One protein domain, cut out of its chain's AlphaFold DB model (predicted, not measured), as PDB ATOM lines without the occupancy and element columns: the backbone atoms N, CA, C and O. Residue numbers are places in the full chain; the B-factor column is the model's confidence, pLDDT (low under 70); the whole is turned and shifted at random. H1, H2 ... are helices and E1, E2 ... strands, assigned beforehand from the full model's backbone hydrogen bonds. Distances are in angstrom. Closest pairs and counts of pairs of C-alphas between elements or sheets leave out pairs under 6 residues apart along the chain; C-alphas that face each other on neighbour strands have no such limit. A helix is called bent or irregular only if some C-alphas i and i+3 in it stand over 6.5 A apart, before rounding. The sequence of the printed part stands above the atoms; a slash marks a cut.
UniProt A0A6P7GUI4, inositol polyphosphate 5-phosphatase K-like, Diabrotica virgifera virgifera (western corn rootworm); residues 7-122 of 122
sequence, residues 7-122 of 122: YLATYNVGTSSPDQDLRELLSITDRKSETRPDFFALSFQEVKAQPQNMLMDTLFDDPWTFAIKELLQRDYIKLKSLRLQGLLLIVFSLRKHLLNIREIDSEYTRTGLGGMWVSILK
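Overview. This is residues 7 to 122 of the 122 residues of the protein "inositol polyphosphate 5-phosphatase K-like" of Diabrotica virgifera virgifera (western corn rootworm) (UniProt A0A6P7GUI4). A twisted wall of four strands, E1, E2, E4 and E3, has the helix H2 laid along one face, and a small hairpin of E5 and E6 meets it near the turn between E3 and E4. H1 only grazes the wall, and of the long loop between E1 and E2, residues 29 to 35 stick out. The printed part has 116 residues with two named helices and six named strands, in the order E1 E2 H1 H2 E3 E4 E5 E6, and its class is mixed. The larger sheet, in the order E1 E2 E4 E3, is mixed; that of E5 and E6 is antiparallel. The whole is compact, with a radius of gyration of the C-alphas of 15.0 A, and only just elongated, spanning 51 by 34 by 23 A.

Arrangement. E1, residues 7 to 12, is an edge strand, parallel to E2, residues 39 to 47, at 7 degrees; N 9 and O 41 are 3.1 A apart, within hydrogen-bond range. H1, residues 51 to 59, only grazes the sheet, with its residues 54 to 58. H2, residues 63 to 75, is on the sheet at a height of 8.7 A, over E4, residues 86 to 94, and E3, residues 76 to 84. It runs along the strands, at 6 degrees to E4 on the local plane. Within H1 4 of 5 and within H2 7 of 9 O i to N i+4 pairs are within hydrogen-bond range; H2 is irregular, with C-alphas 71 and 74 9.3 A apart. E2, H1, H2 and E3 form a split strand-helix-strand unit, two strands running the same way with E4 between them in the sheet; its crossover is right-handed. E4 is antiparallel to E2, with N 42 and O 90 2.9 A apart, and forms a hairpin with E3, with N 82 and O 89 2.8 A apart. E3 bends by 54 degrees at residue 79. E5, residues 108 to 113, and E6, residues 116 to 121, form a hairpin, with N 111 and O 118 2.7 A apart. The closest C-alphas of E3 and E6, those of Leu 84 and Ser 119, are 6.0 A apart.

Along the chain. E1 begins at C-alpha 7, (-29.016, -35.703, -44.995), and is 17.0 A long. E2 is 22.3 A long, H1 13.2 A and H2 19.8 A. E3 is 23.4 A long and E4 27.3 A, ending at C-alpha 94, (-31.983, -24.376, -43.338). E5 is 16.4 A long; E6, 16.8 A, ends at C-alpha 121, (-19.331, -39.138, -30.807).

Size, cuts and confidence. The C-alphas farthest apart, those of Glu 34 and Gly 114, are 51.3 A apart. The printed part has no cut. The links E1 to E2 and E4 to E5 are long. Mean pLDDT of the printed part is 83.3; residues 29 to 34, 51 to 59 and 113 to 122 are under 70.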
ATOM      1  N   TYR A   7     -30.129 -35.158 -44.237       95.06
ATOM      2  CA  TYR A   7     -29.016 -35.703 -44.995       95.06
ATOM      3  C   TYR A   7     -27.891 -36.076 -44.036       95.06
ATOM      4  O   TYR A   7     -27.376 -35.219 -43.316       95.06
ATOM      5  N   LEU A   8     -27.525 -37.355 -44.024       95.81
ATOM      6  CA  LEU A   8     -26.488 -37.906 -43.159       95.81
ATOM      7  C   LEU A   8     -25.348 -38.412 -44.035       95.81
ATOM      8  O   LEU A   8     -25.584 -39.214 -44.937       95.81
ATOM      9  N   ALA A   9     -24.125 -37.979 -43.753       95.75
ATOM     10  CA  ALA A   9     -22.947 -38.501 -44.431       95.75
ATOM     11  C   ALA A   9     -21.789 -38.693 -43.460       95.75
ATOM     12  O   ALA A   9     -21.618 -37.936 -42.500       95.75
ATOM     13  N   THR A  10     -20.966 -39.698 -43.747       95.81
ATOM     14  CA  THR A  10     -19.675 -39.873 -43.096       95.81
ATOM     15  C   THR A  10     -18.570 -39.963 -44.132       95.81
ATOM     16  O   THR A  10     -18.773 -40.528 -45.204       95.81
ATOM     17  N   TYR A  11     -17.410 -39.392 -43.815       95.25
ATOM     18  CA  TYR A  11     -16.254 -39.429 -44.690       95.25
ATOM     19  C   TYR A  11     -14.964 -39.602 -43.889       95.25
ATOM     20  O   TYR A  11     -14.616 -38.768 -43.054       95.25
ATOM     21  N   ASN A  12     -14.246 -40.697 -44.126       95.62
ATOM     22  CA  ASN A  12     -12.889 -40.845 -43.620       95.62
ATOM     23  C   ASN A  12     -11.936 -40.103 -44.562       95.62
ATOM     24  O   ASN A  12     -11.825 -40.459 -45.732       95.62
ATOM     25  N   VAL A  13     -11.284 -39.061 -44.048       94.06
ATOM     26  CA  VAL A  13     -10.464 -38.152 -44.853       94.06
ATOM     27  C   VAL A  13      -8.996 -38.567 -44.903       94.06
ATOM     28  O   VAL A  13      -8.213 -37.915 -45.589       94.06
ATOM     29  N   GLY A  14      -8.589 -39.610 -44.170       92.81
ATOM     30  CA  GLY A  14      -7.214 -40.116 -44.189       92.81
ATOM     31  C   GLY A  14      -6.165 -39.037 -43.913       92.81
ATOM     32  O   GLY A  14      -5.128 -38.993 -44.570       92.81
ATOM     33  N   THR A  15      -6.445 -38.108 -42.993       87.50
ATOM     34  CA  THR A  15      -5.615 -36.933 -42.646       87.50
ATOM     35  C   THR A  15      -5.451 -35.853 -43.722       87.50
ATOM     36  O   THR A  15      -4.706 -34.893 -43.504       87.50
ATOM     37  N   SER A  16      -6.177 -35.955 -44.840       90.00
ATOM     38  CA  SER A  16      -6.185 -34.933 -45.893       90.00
ATOM     39  C   SER A  16      -6.851 -33.619 -45.463       90.00
ATOM     40  O   SER A  16      -7.592 -33.533 -44.474       90.00
ATOM     41  N   SER A  17      -6.546 -32.572 -46.227       90.25
ATOM     42  CA  SER A  17      -7.235 -31.282 -46.207       90.25
ATOM     43  C   SER A  17      -8.437 -31.309 -47.169       90.25
ATOM     44  O   SER A  17      -8.451 -32.123 -48.094       90.25
ATOM     45  N   PRO A  18      -9.436 -30.424 -47.002       92.44
ATOM     46  CA  PRO A  18     -10.619 -30.349 -47.865       92.44
ATOM     47  C   PRO A  18     -10.327 -29.688 -49.230       92.44
ATOM     48  O   PRO A  18     -11.040 -28.784 -49.651       92.44
ATOM     49  N   ASP A  19      -9.278 -30.129 -49.924       89.50
ATOM     50  CA  ASP A  19      -8.856 -29.566 -51.220       89.50
ATOM     51  C   ASP A  19      -9.629 -30.182 -52.404       89.50
ATOM     52  O   ASP A  19      -9.563 -29.704 -53.537       89.50
ATOM     53  N   GLN A  20     -10.357 -31.269 -52.145       88.50
ATOM     54  CA  GLN A  20     -11.204 -31.965 -53.109       88.50
ATOM     55  C   GLN A  20     -12.593 -31.324 -53.228       88.50
ATOM     56  O   GLN A  20     -13.084 -30.674 -52.308       88.50
ATOM     57  N   ASP A  21     -13.282 -31.584 -54.340       88.75
ATOM     58  CA  ASP A  21     -14.673 -31.166 -54.501       88.75
ATOM     59  C   ASP A  21     -15.599 -31.976 -53.576       88.75
ATOM     60  O   ASP A  21     -15.687 -33.201 -53.674       88.75
ATOM     61  N   LEU A  22     -16.301 -31.294 -52.668       92.12
ATOM     62  CA  LEU A  22     -17.222 -31.919 -51.710       92.12
ATOM     63  C   LEU A  22     -18.685 -31.888 -52.182       92.12
ATOM     64  O   LEU A  22     -19.574 -32.322 -51.447       92.12
ATOM     65  N   ARG A  23     -18.975 -31.402 -53.398       89.69
ATOM     66  CA  ARG A  23     -20.348 -31.382 -53.936       89.69
ATOM     67  C   ARG A  23     -20.949 -32.777 -54.054       89.69
ATOM     68  O   ARG A  23     -22.130 -32.947 -53.755       89.69
ATOM     69  N   GLU A  24     -20.141 -33.769 -54.420       88.69
ATOM     70  CA  GLU A  24     -20.571 -35.171 -54.476       88.69
ATOM     71  C   GLU A  24     -20.936 -35.702 -53.081       88.69
ATOM     72  O   GLU A  24     -22.023 -36.256 -52.906       88.69
ATOM     73  N   LEU A  25     -20.097 -35.424 -52.071       90.38
ATOM     74  CA  LEU A  25     -20.344 -35.781 -50.666       90.38
ATOM     75  C   LEU A  25     -21.644 -35.174 -50.122       90.38
ATOM     76  O   LEU A  25     -22.270 -35.759 -49.246       90.38
ATOM     77  N   LEU A  26     -22.037 -33.999 -50.615       89.12
ATOM     78  CA  LEU A  26     -23.274 -33.319 -50.222       89.12
ATOM     79  C   LEU A  26     -24.456 -33.633 -51.150       89.12
ATOM     80  O   LEU A  26     -25.546 -33.089 -50.960       89.12
ATOM     81  N   SER A  27     -24.243 -34.468 -52.173       85.12
ATOM     82  CA  SER A  27     -25.198 -34.725 -53.257       85.12
ATOM     83  C   SER A  27     -25.778 -33.437 -53.866       85.12
ATOM     84  O   SER A  27     -26.948 -33.379 -54.255       85.12
ATOM     85  N   ILE A  28     -24.959 -32.384 -53.950       76.19
ATOM     86  CA  ILE A  28     -25.308 -31.120 -54.600       76.19
ATOM     87  C   ILE A  28     -25.109 -31.321 -56.103       76.19
ATOM     88  O   ILE A  28     -24.019 -31.137 -56.636       76.19
ATOM     89  N   THR A  29     -26.167 -31.735 -56.796       65.94
ATOM     90  CA  THR A  29     -26.182 -31.783 -58.264       65.94
ATOM     91  C   THR A  29     -26.527 -30.410 -58.843       65.94
ATOM     92  O   THR A  29     -27.397 -29.731 -58.303       65.94
ATOM     93  N   ASP A  30     -25.952 -30.039 -59.995       58.50
ATOM     94  CA  ASP A  30     -26.259 -28.783 -60.721       58.50
ATOM     95  C   ASP A  30     -27.732 -28.656 -61.144       58.50
ATOM     96  O   ASP A  30     -28.236 -27.577 -61.472       58.50
ATOM     97  N   ARG A  31     -28.465 -29.771 -61.123       52.94
ATOM     98  CA  ARG A  31     -29.914 -29.759 -61.253       52.94
ATOM     99  C   ARG A  31     -30.480 -29.150 -59.983       52.94
ATOM    100  O   ARG A  31     -30.296 -29.717 -58.912       52.94
ATOM    101  N   LYS A  32     -31.190 -28.023 -60.125       52.78
ATOM    102  CA  LYS A  32     -32.110 -27.460 -59.125       52.78
ATOM    103  C   LYS A  32     -33.047 -28.569 -58.627       52.78
ATOM    104  O   LYS A  32     -34.149 -28.728 -59.130       52.78
ATOM    105  N   SER A  33     -32.577 -29.379 -57.686       54.31
ATOM    106  CA  SER A  33     -33.382 -30.381 -57.018       54.31
ATOM    107  C   SER A  33     -34.410 -29.601 -56.223       54.31
ATOM    108  O   SER A  33     -34.056 -28.793 -55.360       54.31
ATOM    109  N   GLU A  34     -35.681 -29.806 -56.555       57.31
ATOM    110  CA  GLU A  34     -36.825 -29.084 -55.993       57.31
ATOM    111  C   GLU A  34     -36.978 -29.287 -54.479       57.31
ATOM    112  O   GLU A  34     -37.838 -28.674 -53.856       57.31
ATOM    113  N   THR A  35     -36.132 -30.103 -53.842       74.62
ATOM    114  CA  THR A  35     -36.218 -30.369 -52.406       74.62
ATOM    115  C   THR A  35     -34.845 -30.592 -51.768       74.62
ATOM    116  O   THR A  35     -34.351 -31.711 -51.624       74.62
ATOM    117  N   ARG A  36     -34.220 -29.487 -51.356       86.12
ATOM    118  CA  ARG A  36     -33.000 -29.503 -50.539       86.12
ATOM    119  C   ARG A  36     -33.276 -30.108 -49.145       86.12
ATOM    120  O   ARG A  36     -34.398 -29.958 -48.658       86.12
ATOM    121  N   PRO A  37     -32.295 -30.771 -48.502       91.94
ATOM    122  CA  PRO A  37     -32.435 -31.232 -47.121       91.94
ATOM    123  C   PRO A  37     -32.778 -30.090 -46.161       91.94
ATOM    124  O   PRO A  37     -32.332 -28.963 -46.327       91.94
ATOM    125  N   ASP A  38     -33.560 -30.366 -45.129       94.00
ATOM    126  CA  ASP A  38     -33.788 -29.407 -44.053       94.00
ATOM    127  C   ASP A  38     -32.586 -29.346 -43.105       94.00
ATOM    128  O   ASP A  38     -32.247 -28.267 -42.616       94.00
ATOM    129  N   PHE A  39     -31.918 -30.488 -42.915       95.50
ATOM    130  CA  PHE A  39     -30.739 -30.643 -42.073       95.50
ATOM    131  C   PHE A  39     -29.644 -31.441 -42.782       95.50
ATOM    132  O   PHE A  39     -29.930 -32.438 -43.448       95.50
ATOM    133  N   PHE A  40     -28.391 -31.046 -42.565       96.44
ATOM    134  CA  PHE A  40     -27.210 -31.859 -42.859       96.44
ATOM    135  C   PHE A  40     -26.533 -32.238 -41.544       96.44
ATOM    136  O   PHE A  40     -26.250 -31.351 -40.742       96.44
ATOM    137  N   ALA A  41     -26.224 -33.517 -41.343       96.75
ATOM    138  CA  ALA A  41     -25.312 -33.977 -40.301       96.75
ATOM    139  C   ALA A  41     -24.153 -34.741 -40.953       96.75
ATOM    140  O   ALA A  41     -24.341 -35.779 -41.587       96.75
ATOM    141  N   LEU A  42     -22.953 -34.185 -40.828       96.62
ATOM    142  CA  LEU A  42     -21.758 -34.625 -41.541       96.62
ATOM    143  C   LEU A  42     -20.695 -35.044 -40.534       96.62
ATOM    144  O   LEU A  42     -20.364 -34.264 -39.642       96.62
ATOM    145  N   SER A  43     -20.163 -36.255 -40.684       95.56
ATOM    146  CA  SER A  43     -19.192 -36.847 -39.757       95.56
ATOM    147  C   SER A  43     -17.887 -37.212 -40.461       95.56
ATOM    148  O   SER A  43     -17.857 -38.137 -41.271       95.56
ATOM    149  N   PHE A  44     -16.793 -36.545 -40.121       95.31
ATOM    150  CA  PHE A  44     -15.472 -36.794 -40.686       95.31
ATOM    151  C   PHE A  44     -14.588 -37.589 -39.722       95.31
ATOM    152  O   PHE A  44     -14.602 -37.342 -38.513       95.31
ATOM    153  N   GLN A  45     -13.815 -38.531 -40.265       94.12
ATOM    154  CA  GLN A  45     -12.897 -39.407 -39.528       94.12
ATOM    155  C   GLN A  45     -11.463 -39.238 -40.033       94.12
ATOM    156  O   GLN A  45     -11.258 -38.839 -41.174       94.12
ATOM    157  N   GLU A  46     -10.481 -39.543 -39.186       92.44
ATOM    158  CA  GLU A  46      -9.051 -39.308 -39.431       92.44
ATOM    159  C   GLU A  46      -8.718 -37.847 -39.767       92.44
ATOM    160  O   GLU A  46      -7.782 -37.552 -40.506       92.44
ATOM    161  N   VAL A  47      -9.464 -36.893 -39.204       91.00
ATOM    162  CA  VAL A  47      -9.170 -35.467 -39.385       91.00
ATOM    163  C   VAL A  47      -7.853 -35.117 -38.684       91.00
ATOM    164  O   VAL A  47      -7.616 -35.501 -37.536       91.00
ATOM    165  N   LYS A  48      -6.988 -34.353 -39.356       87.69
ATOM    166  CA  LYS A  48      -5.667 -33.968 -38.838       87.69
ATOM    167  C   LYS A  48      -5.760 -33.316 -37.445       87.69
ATOM    168  O   LYS A  48      -6.355 -32.249 -37.279       87.69
ATOM    169  N   ALA A  49      -5.114 -33.932 -36.452       73.56
ATOM    170  CA  ALA A  49      -5.217 -33.574 -35.032       73.56
ATOM    171  C   ALA A  49      -3.913 -32.980 -34.462       73.56
ATOM    172  O   ALA A  49      -3.397 -33.435 -33.443       73.56
ATOM    173  N   GLN A  50      -3.337 -31.973 -35.128       73.19
ATOM    174  CA  GLN A  50      -2.186 -31.257 -34.561       73.19
ATOM    175  C   GLN A  50      -2.648 -30.377 -33.381       73.19
ATOM    176  O   GLN A  50      -3.651 -29.677 -33.531       73.19
ATOM    177  N   PRO A  51      -1.940 -30.350 -32.232       65.38
ATOM    178  CA  PRO A  51      -2.380 -29.608 -31.042       65.38
ATOM    179  C   PRO A  51      -2.630 -28.115 -31.287       65.38
ATOM    180  O   PRO A  51      -3.584 -27.548 -30.762       65.38
ATOM    181  N   GLN A  52      -1.804 -27.494 -32.134       63.38
ATOM    182  CA  GLN A  52      -1.967 -26.101 -32.561       63.38
ATOM    183  C   GLN A  52      -3.304 -25.897 -33.287       63.38
ATOM    184  O   GLN A  52      -4.012 -24.932 -33.014       63.38
ATOM    185  N   ASN A  53      -3.687 -26.848 -34.143       62.62
ATOM    186  CA  ASN A  53      -4.942 -26.800 -34.885       62.62
ATOM    187  C   ASN A  53      -6.134 -26.996 -33.945       62.62
ATOM    188  O   ASN A  53      -7.097 -26.259 -34.049       62.62
ATOM    189  N   MET A  54      -6.056 -27.894 -32.954       64.75
ATOM    190  CA  MET A  54      -7.163 -28.092 -32.002       64.75
ATOM    191  C   MET A  54      -7.491 -26.827 -31.192       64.75
ATOM    192  O   MET A  54      -8.664 -26.534 -30.958       64.75
ATOM    193  N   LEU A  55      -6.469 -26.066 -30.779       62.53
ATOM    194  CA  LEU A  55      -6.674 -24.799 -30.074       62.53
ATOM    195  C   LEU A  55      -7.274 -23.734 -31.001       62.53
ATOM    196  O   LEU A  55      -8.231 -23.061 -30.623       62.53
ATOM    197  N   MET A  56      -6.745 -23.608 -32.220       62.72
ATOM    198  CA  MET A  56      -7.239 -22.637 -33.199       62.72
ATOM    199  C   MET A  56      -8.661 -22.960 -33.663       62.72
ATOM    200  O   MET A  56      -9.479 -22.053 -33.733       62.72
ATOM    201  N   ASP A  57      -8.998 -24.233 -33.865       58.38
ATOM    202  CA  ASP A  57     -10.335 -24.706 -34.258       58.38
ATOM    203  C   ASP A  57     -11.381 -24.542 -33.135       58.38
ATOM    204  O   ASP A  57     -12.586 -24.655 -33.356       58.38
ATOM    205  N   THR A  58     -10.944 -24.289 -31.896       61.59
ATOM    206  CA  THR A  58     -11.855 -23.899 -30.808       61.59
ATOM    207  C   THR A  58     -12.260 -22.425 -30.935       61.59
ATOM    208  O   THR A  58     -13.342 -22.037 -30.495       61.59
ATOM    209  N   LEU A  59     -11.398 -21.601 -31.544       62.19
ATOM    210  CA  LEU A  59     -11.601 -20.162 -31.744       62.19
ATOM    211  C   LEU A  59     -12.151 -19.827 -33.141       62.19
ATOM    212  O   LEU A  59     -12.853 -18.829 -33.300       62.19
ATOM    213  N   PHE A  60     -11.858 -20.662 -34.139       70.12
ATOM    214  CA  PHE A  60     -12.213 -20.493 -35.547       70.12
ATOM    215  C   PHE A  60     -12.858 -21.763 -36.106       70.12
ATOM    216  O   PHE A  60     -12.712 -22.842 -35.546       70.12
ATOM    217  N   ASP A  61     -13.592 -21.650 -37.214       77.50
ATOM    218  CA  ASP A  61     -14.074 -22.850 -37.901       77.50
ATOM    219  C   ASP A  61     -12.891 -23.668 -38.421       77.50
ATOM    220  O   ASP A  61     -11.987 -23.120 -39.052       77.50
ATOM    221  N   ASP A  62     -12.933 -24.983 -38.217       85.56
ATOM    222  CA  ASP A  62     -11.935 -25.860 -38.806       85.56
ATOM    223  C   ASP A  62     -12.059 -25.905 -40.345       85.56
ATOM    224  O   ASP A  62     -13.143 -25.639 -40.882       85.56
ATOM    225  N   PRO A  63     -10.995 -26.293 -41.075       89.62
ATOM    226  CA  PRO A  63     -10.983 -26.243 -42.537       89.62
ATOM    227  C   PRO A  63     -12.136 -27.003 -43.205       89.62
ATOM    228  O   PRO A  63     -12.701 -26.514 -44.183       89.62
ATOM    229  N   TRP A  64     -12.524 -28.169 -42.676       92.62
ATOM    230  CA  TRP A  64     -13.632 -28.954 -43.228       92.62
ATOM    231  C   TRP A  64     -14.968 -28.246 -42.992       92.62
ATOM    232  O   TRP A  64     -15.786 -28.152 -43.908       92.62
ATOM    233  N   THR A  65     -15.176 -27.670 -41.802       92.19
ATOM    234  CA  THR A  65     -16.351 -26.824 -41.537       92.19
ATOM    235  C   THR A  65     -16.411 -25.620 -42.472       92.19
ATOM    236  O   THR A  65     -17.495 -25.300 -42.968       92.19
ATOM    237  N   PHE A  66     -15.283 -24.955 -42.721       90.75
ATOM    238  CA  PHE A  66     -15.219 -23.813 -43.630       90.75
ATOM    239  C   PHE A  66     -15.583 -24.211 -45.070       90.75
ATOM    240  O   PHE A  66     -16.499 -23.624 -45.644       90.75
ATOM    241  N   ALA A  67     -14.964 -25.264 -45.611       92.50
ATOM    242  CA  ALA A  67     -15.226 -25.735 -46.974       92.50
ATOM    243  C   ALA A  67     -16.702 -26.115 -47.198       92.50
ATOM    244  O   ALA A  67     -17.317 -25.731 -48.194       92.50
ATOM    245  N   ILE A  68     -17.320 -26.814 -46.238       93.88
ATOM    246  CA  ILE A  68     -18.747 -27.158 -46.317       93.88
ATOM    247  C   ILE A  68     -19.634 -25.908 -46.244       93.88
ATOM    248  O   ILE A  68     -20.624 -25.817 -46.975       93.88
ATOM    249  N   LYS A  69     -19.298 -24.931 -45.389       91.88
ATOM    250  CA  LYS A  69     -20.037 -23.659 -45.306       91.88
ATOM    251  C   LYS A  69     -20.050 -22.920 -46.639       91.88
ATOM    252  O   LYS A  69     -21.098 -22.396 -47.014       91.88
ATOM    253  N   GLU A  70     -18.924 -22.887 -47.348       90.31
ATOM    254  CA  GLU A  70     -18.846 -22.230 -48.656       90.31
ATOM    255  C   GLU A  70     -19.760 -22.899 -49.692       90.31
ATOM    256  O   GLU A  70     -20.437 -22.208 -50.457       90.31
ATOM    257  N   LEU A  71     -19.872 -24.232 -49.663       90.56
ATOM    258  CA  LEU A  71     -20.733 -24.986 -50.579       90.56
ATOM    259  C   LEU A  71     -22.227 -24.876 -50.261       90.56
ATOM    260  O   LEU A  71     -23.045 -24.789 -51.178       90.56
ATOM    261  N   LEU A  72     -22.604 -24.877 -48.979       89.44
ATOM    262  CA  LEU A  72     -24.008 -24.777 -48.558       89.44
ATOM    263  C   LEU A  72     -24.577 -23.349 -48.670       89.44
ATOM    264  O   LEU A  72     -25.797 -23.171 -48.641       89.44
ATOM    265  N   GLN A  73     -23.719 -22.342 -48.868       81.50
ATOM    266  CA  GLN A  73     -24.086 -20.936 -49.074       81.50
ATOM    267  C   GLN A  73     -24.952 -20.348 -47.934       81.50
ATOM    268  O   GLN A  73     -24.950 -20.822 -46.799       81.50
ATOM    269  N   ARG A  74     -25.675 -19.249 -48.212       77.12
ATOM    270  CA  ARG A  74     -26.402 -18.435 -47.214       77.12
ATOM    271  C   ARG A  74     -27.685 -19.071 -46.666       77.12
ATOM    272  O   ARG A  74     -28.233 -18.554 -45.690       77.12
ATOM    273  N   ASP A  75     -28.166 -20.150 -47.277       86.94
ATOM    274  CA  ASP A  75     -29.451 -20.758 -46.917       86.94
ATOM    275  C   ASP A  75     -29.350 -21.665 -45.685       86.94
ATOM    276  O   ASP A  75     -30.346 -21.851 -44.978       86.94
ATOM    277  N   TYR A  76     -28.149 -22.177 -45.395       93.88
ATOM    278  CA  TYR A  76     -27.876 -23.022 -44.239       93.88
ATOM    279  C   TYR A  76     -27.112 -22.279 -43.147       93.88
ATOM    280  O   TYR A  76     -26.251 -21.439 -43.397       93.88
ATOM    281  N   ILE A  77     -27.420 -22.632 -41.905       94.12
ATOM    282  CA  ILE A  77     -26.766 -22.135 -40.700       94.12
ATOM    283  C   ILE A  77     -26.149 -23.321 -39.972       94.12
ATOM    284  O   ILE A  77     -26.813 -24.338 -39.765       94.12
ATOM    285  N   LYS A  78     -24.878 -23.189 -39.572       94.50
ATOM    286  CA  LYS A  78     -24.222 -24.160 -38.691       94.50
ATOM    287  C   LYS A  78     -24.897 -24.107 -37.322       94.50
ATOM    288  O   LYS A  78     -24.836 -23.076 -36.660       94.50
ATOM    289  N   LEU A  79     -25.504 -25.213 -36.910       94.94
ATOM    290  CA  LEU A  79     -26.120 -25.366 -35.595       94.94
ATOM    291  C   LEU A  79     -25.097 -25.785 -34.541       94.94
ATOM    292  O   LEU A  79     -25.072 -25.239 -33.442       94.94
ATOM    293  N   LYS A  80     -24.238 -26.750 -34.882       92.50
ATOM    294  CA  LYS A  80     -23.237 -27.309 -33.970       92.50
ATOM    295  C   LYS A  80     -22.041 -27.828 -34.762       92.50
ATOM    296  O   LYS A  80     -22.198 -28.308 -35.881       92.50
ATOM    297  N   SER A  81     -20.854 -27.727 -34.174       91.25
ATOM    298  CA  SER A  81     -19.674 -28.483 -34.591       91.25
ATOM    299  C   SER A  81     -19.005 -29.060 -33.348       91.25
ATOM    300  O   SER A  81     -18.890 -28.364 -32.337       91.25
ATOM    301  N   LEU A  82     -18.638 -30.335 -33.406       89.56
ATOM    302  CA  LEU A  82     -17.950 -31.063 -32.348       89.56
ATOM    303  C   LEU A  82     -16.678 -31.654 -32.927       89.56
ATOM    304  O   LEU A  82     -16.734 -32.438 -33.872       89.56
ATOM    305  N   ARG A  83     -15.543 -31.303 -32.330       86.94
ATOM    306  CA  ARG A  83     -14.232 -31.791 -32.745       86.94
ATOM    307  C   ARG A  83     -13.599 -32.600 -31.627       86.94
ATOM    308  O   ARG A  83     -13.523 -32.146 -30.488       86.94
ATOM    309  N   LEU A  84     -13.124 -33.787 -31.974       86.62
ATOM    310  CA  LEU A  84     -12.328 -34.646 -31.107       86.62
ATOM    311  C   LEU A  84     -11.054 -35.066 -31.848       86.62
ATOM    312  O   LEU A  84     -10.858 -34.731 -33.016       86.62
ATOM    313  N   GLN A  85     -10.168 -35.805 -31.182       84.81
ATOM    314  CA  GLN A  85      -8.971 -36.322 -31.839       84.81
ATOM    315  C   GLN A  85      -9.364 -37.240 -33.002       84.81
ATOM    316  O   GLN A  85      -9.943 -38.303 -32.790       84.81
ATOM    317  N   GLY A  86      -9.053 -36.808 -34.225       87.62
ATOM    318  CA  GLY A  86      -9.363 -37.553 -35.440       87.62
ATOM    319  C   GLY A  86     -10.826 -37.499 -35.879       87.62
ATOM    320  O   GLY A  86     -11.129 -38.081 -36.913       87.62
ATOM    321  N   LEU A  87     -11.724 -36.815 -35.160       91.38
ATOM    322  CA  LEU A  87     -13.149 -36.762 -35.497       91.38
ATOM    323  C   LEU A  87     -13.687 -35.338 -35.567       91.38
ATOM    324  O   LEU A  87     -13.322 -34.472 -34.768       91.38
ATOM    325  N   LEU A  88     -14.645 -35.141 -36.465       92.38
ATOM    326  CA  LEU A  88     -15.405 -33.909 -36.592       92.38
ATOM    327  C   LEU A  88     -16.859 -34.225 -36.953       92.38
ATOM    328  O   LEU A  88     -17.108 -34.885 -37.954       92.38
ATOM    329  N   LEU A  89     -17.813 -33.718 -36.182       94.69
ATOM    330  CA  LEU A  89     -19.235 -33.719 -36.532       94.69
ATOM    331  C   LEU A  89     -19.706 -32.293 -36.727       94.69
ATOM    332  O   LEU A  89     -19.440 -31.433 -35.890       94.69
ATOM    333  N   ILE A  90     -20.457 -32.063 -37.796       95.44
ATOM    334  CA  ILE A  90     -21.030 -30.762 -38.108       95.44
ATOM    335  C   ILE A  90     -22.503 -30.937 -38.441       95.44
ATOM    336  O   ILE A  90     -22.865 -31.773 -39.269       95.44
ATOM    337  N   VAL A  91     -23.344 -30.115 -37.821       96.38
ATOM    338  CA  VAL A  91     -24.779 -30.069 -38.095       96.38
ATOM    339  C   VAL A  91     -25.143 -28.708 -38.670       96.38
ATOM    340  O   VAL A  91     -24.859 -27.670 -38.064       96.38
ATOM    341  N   PHE A  92     -25.805 -28.713 -39.823       96.31
ATOM    342  CA  PHE A  92     -26.387 -27.539 -40.466       96.31
ATOM    343  C   PHE A  92     -27.903 -27.678 -40.572       96.31
ATOM    344  O   PHE A  92     -28.427 -28.781 -40.707       96.31
ATOM    345  N   SER A  93     -28.598 -26.544 -40.583       96.12
ATOM    346  CA  SER A  93     -30.034 -26.462 -40.856       96.12
ATOM    347  C   SER A  93     -30.336 -25.339 -41.825       96.12
ATOM    348  O   SER A  93     -29.677 -24.298 -41.787       96.12
ATOM    349  N   LEU A  94     -31.387 -25.500 -42.627       94.44
ATOM    350  CA  LEU A  94     -31.983 -24.376 -43.338       94.44
ATOM    351  C   LEU A  94     -32.380 -23.273 -42.350       94.44
ATOM    352  O   LEU A  94     -32.934 -23.538 -41.278       94.44
ATOM    353  N   ARG A  95     -32.150 -22.019 -42.744       93.75
ATOM    354  CA  ARG A  95     -32.453 -20.836 -41.926       93.75
ATOM    355  C   ARG A  95     -33.923 -20.764 -41.494       93.75
ATOM    356  O   ARG A  95     -34.200 -20.275 -40.404       93.75
ATOM    357  N   LYS A  96     -34.856 -21.274 -42.311       92.88
ATOM    358  CA  LYS A  96     -36.303 -21.269 -42.017       92.88
ATOM    359  C   LYS A  96     -36.675 -22.011 -40.720       92.88
ATOM    360  O   LYS A  96     -37.682 -21.672 -40.117       92.88
ATOM    361  N   HIS A  97     -35.849 -22.960 -40.265       94.25
ATOM    362  CA  HIS A  97     -36.109 -23.766 -39.061       94.25
ATOM    363  C   HIS A  97     -35.530 -23.173 -37.773       94.25
ATOM    364  O   HIS A  97     -35.781 -23.692 -36.689       94.25
ATOM    365  N   LEU A  98     -34.758 -22.083 -37.862       93.31
ATOM    366  CA  LEU A  98     -33.967 -21.560 -36.741       93.31
ATOM    367  C   LEU A  98     -34.815 -21.216 -35.505       93.31
ATOM    368  O   LEU A  98     -34.368 -21.396 -34.376       93.31
ATOM    369  N   LEU A  99     -36.047 -20.739 -35.706       94.31
ATOM    370  CA  LEU A  99     -36.950 -20.371 -34.611       94.31
ATOM    371  C   LEU A  99     -37.565 -21.583 -33.898       94.31
ATOM    372  O   LEU A  99     -38.034 -21.445 -32.767       94.31
ATOM    373  N   ASN A 100     -37.554 -22.755 -34.532       94.50
ATOM    374  CA  ASN A 100     -38.099 -23.994 -33.980       94.50
ATOM    375  C   ASN A 100     -37.030 -24.862 -33.307       94.50
ATOM    376  O   ASN A 100     -37.373 -25.770 -32.559       94.50
ATOM    377  N   ILE A 101     -35.747 -24.578 -33.540       94.50
ATOM    378  CA  ILE A 101     -34.640 -25.332 -32.954       94.50
ATOM    379  C   ILE A 101     -34.365 -24.821 -31.536       94.50
ATOM    380  O   ILE A 101     -34.090 -23.636 -31.316       94.50
ATOM    381  N   ARG A 102     -34.445 -25.736 -30.568       94.19
ATOM    382  CA  ARG A 102     -34.216 -25.523 -29.133       94.19
ATOM    383  C   ARG A 102     -33.388 -26.689 -28.590       94.19
ATOM    384  O   ARG A 102     -33.308 -27.721 -29.245       94.19
ATOM    385  N   GLU A 103     -32.773 -26.497 -27.424       94.38
ATOM    386  CA  GLU A 103     -32.137 -27.584 -26.653       94.38
ATOM    387  C   GLU A 103     -31.081 -28.387 -27.440       94.38
ATOM    388  O   GLU A 103     -31.060 -29.613 -27.425       94.38
ATOM    389  N   ILE A 104     -30.180 -27.693 -28.149       92.44
ATOM    390  CA  ILE A 104     -29.058 -28.351 -28.834       92.44
ATOM    391  C   ILE A 104     -28.029 -28.800 -27.792       92.44
ATOM    392  O   ILE A 104     -27.241 -27.981 -27.308       92.44
ATOM    393  N   ASP A 105     -27.991 -30.100 -27.524       92.56
ATOM    394  CA  ASP A 105     -26.990 -30.727 -26.666       92.56
ATOM    395  C   ASP A 105     -26.050 -31.659 -27.447       92.56
ATOM    396  O   ASP A 105     -26.266 -31.965 -28.624       92.56
ATOM    397  N   SER A 106     -24.937 -32.030 -26.825       87.75
ATOM    398  CA  SER A 106     -23.898 -32.853 -27.432       87.75
ATOM    399  C   SER A 106     -23.105 -33.623 -26.391       87.75
ATOM    400  O   SER A 106     -22.475 -33.006 -25.529       87.75
ATOM    401  N   GLU A 107     -23.009 -34.935 -26.567       87.69
ATOM    402  CA  GLU A 107     -22.163 -35.802 -25.755       87.69
ATOM    403  C   GLU A 107     -21.024 -36.405 -26.584       87.69
ATOM    404  O   GLU A 107     -21.107 -36.587 -27.800       87.69
ATOM    405  N   TYR A 108     -19.911 -36.718 -25.925       83.06
ATOM    406  CA  TYR A 108     -18.818 -37.454 -26.546       83.06
ATOM    407  C   TYR A 108     -18.212 -38.441 -25.560       83.06
ATOM    408  O   TYR A 108     -18.172 -38.211 -24.353       83.06
ATOM    409  N   THR A 109     -17.706 -39.555 -26.080       82.62
ATOM    410  CA  THR A 109     -17.017 -40.565 -25.279       82.62
ATOM    411  C   THR A 109     -15.596 -40.729 -25.792       82.62
ATOM    412  O   THR A 109     -15.358 -41.032 -26.960       82.62
ATOM    413  N   ARG A 110     -14.621 -40.547 -24.900       77.88
ATOM    414  CA  ARG A 110     -13.229 -40.892 -25.191       77.88
ATOM    415  C   ARG A 110     -13.057 -42.396 -25.023       77.88
ATOM    416  O   ARG A 110     -13.331 -42.941 -23.958       77.88
ATOM    417  N   THR A 111     -12.602 -43.054 -26.074       72.50
ATOM    418  CA  THR A 111     -12.322 -44.485 -26.129       72.50
ATOM    419  C   THR A 111     -10.812 -44.673 -26.243       72.50
ATOM    420  O   THR A 111     -10.242 -44.615 -27.328       72.50
ATOM    421  N   GLY A 112     -10.135 -44.842 -25.112       71.81
ATOM    422  CA  GLY A 112      -8.692 -45.054 -25.071       71.81
ATOM    423  C   GLY A 112      -8.301 -46.176 -24.121       71.81
ATOM    424  O   GLY A 112      -8.965 -46.389 -23.109       71.81
ATOM    425  N   LEU A 113      -7.217 -46.878 -24.445       63.56
ATOM    426  CA  LEU A 113      -6.598 -47.916 -23.616       63.56
ATOM    427  C   LEU A 113      -5.102 -47.600 -23.491       63.56
ATOM    428  O   LEU A 113      -4.450 -47.260 -24.475       63.56
ATOM    429  N   GLY A 114      -4.555 -47.676 -22.275       63.72
ATOM    430  CA  GLY A 114      -3.112 -47.512 -22.042       63.72
ATOM    431  C   GLY A 114      -2.543 -46.112 -22.320       63.72
ATOM    432  O   GLY A 114      -1.359 -45.993 -22.608       63.72
ATOM    433  N   GLY A 115      -3.360 -45.054 -22.259       61.28
ATOM    434  CA  GLY A 115      -2.919 -43.668 -22.482       61.28
ATOM    435  C   GLY A 115      -3.002 -43.181 -23.935       61.28
ATOM    436  O   GLY A 115      -2.777 -41.999 -24.185       61.28
ATOM    437  N   MET A 116      -3.386 -44.046 -24.880       59.53
ATOM    438  CA  MET A 116      -3.752 -43.646 -26.242       59.53
ATOM    439  C   MET A 116      -5.261 -43.412 -26.318       59.53
ATOM    440  O   MET A 116      -6.040 -44.335 -26.086       59.53
ATOM    441  N   TRP A 117      -5.676 -42.186 -26.631       61.91
ATOM    442  CA  TRP A 117      -7.086 -41.814 -26.750       61.91
ATOM    443  C   TRP A 117      -7.522 -41.825 -28.216       61.91
ATOM    444  O   TRP A 117      -7.011 -41.057 -29.025       61.91
ATOM    445  N   VAL A 118      -8.507 -42.658 -28.552       59.06
ATOM    446  CA  VAL A 118      -9.405 -42.426 -29.692       59.06
ATOM    447  C   VAL A 118     -10.668 -41.785 -29.121       59.06
ATOM    448  O   VAL A 118     -10.976 -41.940 -27.940       59.06
ATOM    449  N   SER A 119     -11.382 -40.978 -29.888       60.09
ATOM    450  CA  SER A 119     -12.644 -40.395 -29.428       60.09
ATOM    451  C   SER A 119     -13.763 -40.822 -30.361       60.09
ATOM    452  O   SER A 119     -13.497 -41.005 -31.542       60.09
ATOM    453  N   ILE A 120     -14.980 -40.992 -29.840       60.03
ATOM    454  CA  ILE A 120     -16.192 -41.321 -30.600       60.03
ATOM    455  C   ILE A 120     -17.321 -40.394 -30.135       60.03
ATOM    456  O   ILE A 120     -17.446 -40.090 -28.945       60.03
ATOM    457  N   LEU A 121     -18.127 -39.921 -31.081       53.34
ATOM    458  CA  LEU A 121     -19.331 -39.138 -30.807       53.34
ATOM    459  C   LEU A 121     -20.508 -40.091 -30.568       53.34
ATOM    460  O   LEU A 121     -20.653 -41.060 -31.315       53.34
ATOM    461  N   LYS A 122     -21.282 -39.847 -29.507       42.75
ATOM    462  CA  LYS A 122     -22.483 -40.620 -29.166       42.75
ATOM    463  C   LYS A 122     -23.734 -39.840 -29.523       42.75
ATOM    464  O   LYS A 122     -23.690 -38.599 -29.391       42.75
TER     465      LYS A 122